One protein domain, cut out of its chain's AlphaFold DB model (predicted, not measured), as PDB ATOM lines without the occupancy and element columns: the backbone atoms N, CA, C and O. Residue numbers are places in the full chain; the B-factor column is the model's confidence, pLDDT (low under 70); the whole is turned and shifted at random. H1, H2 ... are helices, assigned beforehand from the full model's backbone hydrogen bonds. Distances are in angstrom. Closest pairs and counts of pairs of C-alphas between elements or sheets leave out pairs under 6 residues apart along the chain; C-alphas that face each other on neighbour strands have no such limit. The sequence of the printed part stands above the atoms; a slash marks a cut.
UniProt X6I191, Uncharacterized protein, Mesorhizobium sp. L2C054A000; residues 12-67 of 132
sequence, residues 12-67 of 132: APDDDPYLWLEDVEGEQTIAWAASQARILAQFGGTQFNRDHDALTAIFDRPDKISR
ATOM      1  N   ALA A  12      91.509 105.350  77.622       78.69
ATOM      2  CA  ALA A  12      90.937 104.094  77.146       78.69
ATOM      3  C   ALA A  12      89.725 103.736  78.030       78.69
ATOM      4  O   ALA A  12      89.846 102.868  78.904       78.69
ATOM      5  N   PRO A  13      88.604 104.467  77.874       75.19
ATOM      6  CA  PRO A  13      87.437 104.317  78.734       75.19
ATOM      7  C   PRO A  13      86.681 103.015  78.448       75.19
ATOM      8  O   PRO A  13      86.579 102.598  77.292       75.19
ATOM      9  N   ASP A  14      86.147 102.387  79.495       78.56
ATOM     10  CA  ASP A  14      85.145 101.322  79.405       78.56
ATOM     11  C   ASP A  14      83.753 101.855  79.798       78.56
ATOM     12  O   ASP A  14      83.535 103.067  79.848       78.56
ATOM     13  N   ASP A  15      82.798 100.959  80.054       81.38
ATOM     14  CA  ASP A  15      81.422 101.319  80.413       81.38
ATOM     15  C   ASP A  15      81.260 101.781  81.885       81.38
ATOM     16  O   ASP A  15      80.129 101.857  82.372       81.38
ATOM     17  N   ASP A  16      82.344 102.085  82.620       82.69
ATOM     18  CA  ASP A  16      82.254 102.602  83.992       82.69
ATOM     19  C   ASP A  16      81.693 104.044  84.017       82.69
ATOM     20  O   ASP A  16      82.367 104.996  83.603       82.69
ATOM     21  N   PRO A  17      80.483 104.265  84.574       85.50
ATOM     22  CA  PRO A  17      79.878 105.595  84.652       85.50
ATOM     23  C   PRO A  17      80.626 106.567  85.586       85.50
ATOM     24  O   PRO A  17      80.300 107.758  85.620       85.50
ATOM     25  N   TYR A  18      81.599 106.087  86.363       84.88
ATOM     26  CA  TYR A  18      82.371 106.871  87.329       84.88
ATOM     27  C   TYR A  18      83.825 107.110  86.922       84.88
ATOM     28  O   TYR A  18      84.558 107.732  87.688       84.88
ATOM     29  N   LEU A  19      84.234 106.699  85.719       86.31
ATOM     30  CA  LEU A  19      85.619 106.814  85.252       86.31
ATOM     31  C   LEU A  19      86.190 108.244  85.332       86.31
ATOM     32  O   LEU A  19      87.384 108.434  85.542       86.31
ATOM     33  N   TRP A  20      85.335 109.263  85.220       85.06
ATOM     34  CA  TRP A  20      85.713 110.675  85.348       85.06
ATOM     35  C   TRP A  20      86.286 111.040  86.728       85.06
ATOM     36  O   TRP A  20      87.040 112.002  86.819       85.06
ATOM     37  N   LEU A  21      86.003 110.266  87.785       85.38
ATOM     38  CA  LEU A  21      86.592 110.469  89.117       85.38
ATOM     39  C   LEU A  21      88.100 110.176  89.165       85.38
ATOM     40  O   LEU A  21      88.765 110.602  90.109       85.38
ATOM     41  N   GLU A  22      88.643 109.463  88.175       85.25
ATOM     42  CA  GLU A  22      90.085 109.214  88.058       85.25
ATOM     43  C   GLU A  22      90.853 110.480  87.632       85.25
ATOM     44  O   GLU A  22      92.054 110.592  87.892       85.25
ATOM     45  N   ASP A  23      90.171 111.466  87.035       87.94
ATOM     46  CA  ASP A  23      90.730 112.803  86.826       87.94
ATOM     47  C   ASP A  23      90.647 113.614  88.125       87.94
ATOM     48  O   ASP A  23      89.714 114.389  88.350       87.94
ATOM     49  N   VAL A  24      91.615 113.399  89.017       85.69
ATOM     50  CA  VAL A  24      91.630 113.994  90.366       85.69
ATOM     51  C   VAL A  24      91.758 115.521  90.369       85.69
ATOM     52  O   VAL A  24      91.402 116.155  91.363       85.69
ATOM     53  N   GLU A  25      92.249 116.109  89.277       85.75
ATOM     54  CA  GLU A  25      92.374 117.563  89.101       85.75
ATOM     55  C   GLU A  25      91.221 118.151  88.268       85.75
ATOM     56  O   GLU A  25      91.089 119.371  88.169       85.75
ATOM     57  N   GLY A  26      90.356 117.299  87.710       87.06
ATOM     58  CA  GLY A  26      89.216 117.697  86.899       87.06
ATOM     59  C   GLY A  26      88.185 118.502  87.691       87.06
ATOM     60  O   GLY A  26      87.811 118.156  88.816       87.06
ATOM     61  N   GLU A  27      87.660 119.564  87.076       91.94
ATOM     62  CA  GLU A  27      86.683 120.469  87.699       91.94
ATOM     63  C   GLU A  27      85.444 119.715  88.219       91.94
ATOM     64  O   GLU A  27      84.968 119.973  89.325       91.94
ATOM     65  N   GLN A  28      84.969 118.720  87.461       89.69
ATOM     66  CA  GLN A  28      83.839 117.875  87.844       89.69
ATOM     67  C   GLN A  28      84.142 117.041  89.100       89.69
ATOM     68  O   GLN A  28      83.310 116.975  90.009       89.69
ATOM     69  N   THR A  29      85.331 116.437  89.178       89.56
ATOM     70  CA  THR A  29      85.801 115.637  90.324       89.56
ATOM     71  C   THR A  29      85.925 116.489  91.573       89.56
ATOM     72  O   THR A  29      85.434 116.103  92.637       89.56
ATOM     73  N   ILE A  30      86.489 117.688  91.440       89.56
ATOM     74  CA  ILE A  30      86.620 118.647  92.539       89.56
ATOM     75  C   ILE A  30      85.241 119.117  93.022       89.56
ATOM     76  O   ILE A  30      84.976 119.107  94.226       89.56
ATOM     77  N   ALA A  31      84.334 119.483  92.112       89.88
ATOM     78  CA  ALA A  31      82.976 119.902  92.461       89.88
ATOM     79  C   ALA A  31      82.189 118.776  93.154       89.88
ATOM     80  O   ALA A  31      81.502 119.001  94.158       89.88
ATOM     81  N   TRP A  32      82.329 117.541  92.671       90.12
ATOM     82  CA  TRP A  32      81.733 116.375  93.310       90.12
ATOM     83  C   TRP A  32      82.323 116.112  94.696       90.12
ATOM     84  O   TRP A  32      81.557 115.893  95.639       90.12
ATOM     85  N   ALA A  33      83.646 116.191  94.856       87.31
ATOM     86  CA  ALA A  33      84.310 116.023  96.145       87.31
ATOM     87  C   ALA A  33      83.846 117.091  97.148       87.31
ATOM     88  O   ALA A  33      83.499 116.762  98.283       87.31
ATOM     89  N   ALA A  34      83.728 118.348  96.711       85.75
ATOM     90  CA  ALA A  34      83.170 119.430  97.518       85.75
ATOM     91  C   ALA A  34      81.716 119.143  97.939       85.75
ATOM     92  O   ALA A  34      81.349 119.363  99.095       85.75
ATOM     93  N   SER A  35      80.895 118.564  97.054       79.12
ATOM     94  CA  SER A  35      79.519 118.163  97.395       79.12
ATOM     95  C   SER A  35      79.445 117.053  98.461       79.12
ATOM     96  O   SER A  35      78.428 116.913  99.150       79.12
ATOM     97  N   GLN A  36      80.525 116.287  98.669       81.38
ATOM     98  CA  GLN A  36      80.595 115.282  99.735       81.38
ATOM     99  C   GLN A  36      80.795 115.894 101.133       81.38
ATOM    100  O   GLN A  36      80.771 115.152 102.115       81.38
ATOM    101  N   ALA A  37      80.887 117.226 101.271       70.69
ATOM    102  CA  ALA A  37      80.906 117.922 102.566       70.69
ATOM    103  C   ALA A  37      79.732 117.532 103.489       70.69
ATOM    104  O   ALA A  37      79.846 117.602 104.714       70.69
ATOM    105  N   ARG A  38      78.633 117.017 102.921       72.56
ATOM    106  CA  ARG A  38      77.524 116.399 103.665       72.56
ATOM    107  C   ARG A  38      77.956 115.272 104.615       72.56
ATOM    108  O   ARG A  38      77.339 115.087 105.656       72.56
ATOM    109  N   ILE A  39      79.026 114.541 104.292       73.75
ATOM    110  CA  ILE A  39      79.572 113.467 105.135       73.75
ATOM    111  C   ILE A  39      80.164 114.059 106.415       73.75
ATOM    112  O   ILE A  39      79.901 113.554 107.503       73.75
ATOM    113  N   LEU A  40      80.911 115.162 106.306       70.50
ATOM    114  CA  LEU A  40      81.436 115.877 107.472       70.50
ATOM    115  C   LEU A  40      80.312 116.512 108.293       70.50
ATOM    116  O   LEU A  40      80.392 116.522 109.516       70.50
ATOM    117  N   ALA A  41      79.242 116.978 107.649       73.75
ATOM    118  CA  ALA A  41      78.062 117.462 108.361       73.75
ATOM    119  C   ALA A  41      77.352 116.347 109.155       73.75
ATOM    120  O   ALA A  41      76.820 116.610 110.229       73.75
ATOM    121  N   GLN A  42      77.358 115.109 108.650       76.19
ATOM    122  CA  GLN A  42      76.693 113.971 109.291       76.19
ATOM    123  C   GLN A  42      77.544 113.284 110.368       76.19
ATOM    124  O   GLN A  42      77.006 112.854 111.385       76.19
ATOM    125  N   PHE A  43      78.851 113.145 110.139       79.19
ATOM    126  CA  PHE A  43      79.745 112.340 110.982       79.19
ATOM    127  C   PHE A  43      80.848 113.146 111.672       79.19
ATOM    128  O   PHE A  43      81.606 112.586 112.459       79.19
ATOM    129  N   GLY A  44      80.970 114.438 111.372       79.94
ATOM    130  CA  GLY A  44      81.892 115.335 112.058       79.94
ATOM    131  C   GLY A  44      81.369 115.791 113.422       79.94
ATOM    132  O   GLY A  44      80.369 115.304 113.947       79.94
ATOM    133  N   GLY A  45      82.062 116.766 114.006       82.56
ATOM    134  CA  GLY A  45      81.689 117.373 115.283       82.56
ATOM    135  C   GLY A  45      82.523 116.877 116.463       82.56
ATOM    136  O   GLY A  45      83.586 116.280 116.309       82.56
ATOM    137  N   THR A  46      82.058 117.176 117.675       85.75
ATOM    138  CA  THR A  46      82.876 117.085 118.895       85.75
ATOM    139  C   THR A  46      83.365 115.672 119.208       85.75
ATOM    140  O   THR A  46      84.501 115.508 119.647       85.75
ATOM    141  N   GLN A  47      82.528 114.654 118.994       78.94
ATOM    142  CA  GLN A  47      82.920 113.263 119.230       78.94
ATOM    143  C   GLN A  47      83.966 112.798 118.214       78.94
ATOM    144  O   GLN A  47      84.993 112.266 118.614       78.94
ATOM    145  N   PHE A  48      83.755 113.092 116.930       83.44
ATOM    146  CA  PHE A  48      84.731 112.811 115.880       83.44
ATOM    147  C   PHE A  48      86.089 113.459 116.172       83.44
ATOM    148  O   PHE A  48      87.110 112.784 116.091       83.44
ATOM    149  N   ASN A  49      86.104 114.734 116.572       83.75
ATOM    150  CA  ASN A  49      87.344 115.435 116.914       83.75
ATOM    151  C   ASN A  49      88.039 114.791 118.120       83.75
ATOM    152  O   ASN A  49      89.240 114.555 118.085       83.75
ATOM    153  N   ARG A  50      87.282 114.430 119.162       81.00
ATOM    154  CA  ARG A  50      87.832 113.747 120.340       81.00
ATOM    155  C   ARG A  50      88.469 112.408 119.975       81.00
ATOM    156  O   ARG A  50      89.575 112.120 120.426       81.00
ATOM    157  N   ASP A  51      87.777 111.604 119.178       76.50
ATOM    158  CA  ASP A  51      88.261 110.289 118.764       76.50
ATOM    159  C   ASP A  51      89.476 110.431 117.836       76.50
ATOM    160  O   ASP A  51      90.458 109.701 117.977       76.50
ATOM    161  N   HIS A  52      89.459 111.420 116.940       76.69
ATOM    162  CA  HIS A  52      90.595 111.780 116.098       76.69
ATOM    163  C   HIS A  52      91.830 112.163 116.927       76.69
ATOM    164  O   HIS A  52      92.923 111.654 116.671       76.69
ATOM    165  N   ASP A  53      91.667 113.019 117.933       76.31
ATOM    166  CA  ASP A  53      92.761 113.488 118.785       76.31
ATOM    167  C   ASP A  53      93.318 112.355 119.652       76.31
ATOM    168  O   ASP A  53      94.536 112.190 119.761       76.31
ATOM    169  N   ALA A  54      92.440 111.515 120.206       74.50
ATOM    170  CA  ALA A  54      92.837 110.333 120.963       74.50
ATOM    171  C   ALA A  54      93.642 109.353 120.097       74.50
ATOM    172  O   ALA A  54      94.702 108.877 120.508       74.50
ATOM    173  N   LEU A  55      93.180 109.083 118.873       74.44
ATOM    174  CA  LEU A  55      93.902 108.233 117.931       74.44
ATOM    175  C   LEU A  55      95.235 108.859 117.517       74.44
ATOM    176  O   LEU A  55      96.235 108.148 117.474       74.44
ATOM    177  N   THR A  56      95.280 110.166 117.263       75.06
ATOM    178  CA  THR A  56      96.521 110.885 116.935       75.06
ATOM    179  C   THR A  56      97.546 110.732 118.056       75.06
ATOM    180  O   THR A  56      98.664 110.290 117.804       75.06
ATOM    181  N   ALA A  57      97.143 110.948 119.312       72.31
ATOM    182  CA  ALA A  57      98.017 110.764 120.471       72.31
ATOM    183  C   ALA A  57      98.544 109.321 120.606       72.31
ATOM    184  O   ALA A  57      99.700 109.108 120.972       72.31
ATOM    185  N   ILE A  58      97.721 108.316 120.285       69.00
ATOM    186  CA  ILE A  58      98.141 106.907 120.265       69.00
ATOM    187  C   ILE A  58      99.116 106.637 119.109       69.00
ATOM    188  O   ILE A  58     100.100 105.915 119.277       69.00
ATOM    189  N   PHE A  59      98.857 107.194 117.925       63.09
ATOM    190  CA  PHE A  59      99.677 106.965 116.737       63.09
ATOM    191  C   PHE A  59     101.020 107.697 116.767       63.09
ATOM    192  O   PHE A  59     101.958 107.188 116.145       63.09
ATOM    193  N   ASP A  60     101.110 108.814 117.481       68.88
ATOM    194  CA  ASP A  60     102.318 109.633 117.618       68.88
ATOM    195  C   ASP A  60     103.107 109.341 118.902       68.88
ATOM    196  O   ASP A  60     104.129 109.971 119.170       68.88
ATOM    197  N   ARG A  61     102.669 108.354 119.695       59.47
ATOM    198  CA  ARG A  61     103.360 107.947 120.919       59.47
ATOM    199  C   ARG A  61     104.812 107.528 120.608       59.47
ATOM    200  O   ARG A  61     105.019 106.679 119.739       59.47
ATOM    201  N   PRO A  62     105.828 108.069 121.306       50.84
ATOM    202  CA  PRO A  62     107.240 107.807 120.998       50.84
ATOM    203  C   PRO A  62     107.671 106.358 121.281       50.84
ATOM    204  O   PRO A  62     108.616 105.855 120.684       50.84
ATOM    205  N   ASP A  63     106.957 105.670 122.170       55.62
ATOM    206  CA  ASP A  63     107.102 104.252 122.514       55.62
ATOM    207  C   ASP A  63     106.249 103.329 121.628       55.62
ATOM    208  O   ASP A  63     106.175 102.121 121.865       55.62
ATOM    209  N   LYS A  64     105.608 103.870 120.586       53.53
ATOM    210  CA  LYS A  64     104.914 103.064 119.587       53.53
ATOM    211  C   LYS A  64     105.914 102.116 118.937       53.53
ATOM    212  O   LYS A  64     106.906 102.531 118.341       53.53
ATOM    213  N   ILE A  65     105.618 100.822 119.028       46.06
ATOM    214  CA  ILE A  65     106.434  99.771 118.428       46.06
ATOM    215  C   ILE A  65     106.473 100.012 116.915       46.06
ATOM    216  O   ILE A  65     105.480  99.815 116.210       46.06
ATOM    217  N   SER A  66     107.624 100.472 116.419       40.50
ATOM    218  CA  SER A  66     107.875 100.596 114.987       40.50
ATOM    219  C   SER A  66     107.697  99.236 114.327       40.50
ATOM    220  O   SER A  66     108.189  98.215 114.810       40.50
ATOM    221  N   ARG A  67     106.989  99.220 113.199       36.16
ATOM    222  CA  ARG A  67     106.796  98.011 112.407       36.16
ATOM    223  C   ARG A  67     108.172  97.517 111.942       36.16
ATOM    224  O   ARG A  67     108.829  98.170 111.136       36.16
TER     225      ARG A  67
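What this domain is: This is residues 12 to 67 of the 132 residues of an uncharacterized protein of Mesorhizobium sp. L2C054A000 (UniProt X6I191). The printed part draws a wide, open U: H4, the longest helix, makes one arm, H3 lies in the base, and H2 with short H1 makes the other. It has 56 residues with four named helices, H1 to H4 in order, and no named strand: all helix. It is extended, with a radius of gyration of the C-alphas of 18.0 A, spanning 48 by 31 by 18 A.

Where its parts are: H4, residues 46 to 59, is 19.7 A long and ends at C-alpha 59 (99.677, 106.965, 116.737). H3 is residues 37 to 43, 10.2 A; H2, 27 to 35, 12.3 A; H1, 19 to 22, 5.8 A, from C-alpha 19 (85.619, 106.814, 85.252).

How they stand to each other: H4 and H3 meet only through their link, as do H3 and H2. H4 is apart from H1 and H2. H1 and H2 only just touch, only at the corner, with 3 pairs of C-alphas within 8 A, the closest Leu 21 and Thr 29, 5.4 A. Every O i to N i+4 pair is within hydrogen-bond range in H2, H3 and H4; H1 is too short for one.

The domain as a whole: The farthest C-alphas, Asp 15 and Asp 63, are 49.4 A apart. The printed part has no cut; its three links are tight. Residues 58 to 67 have pLDDT under 70.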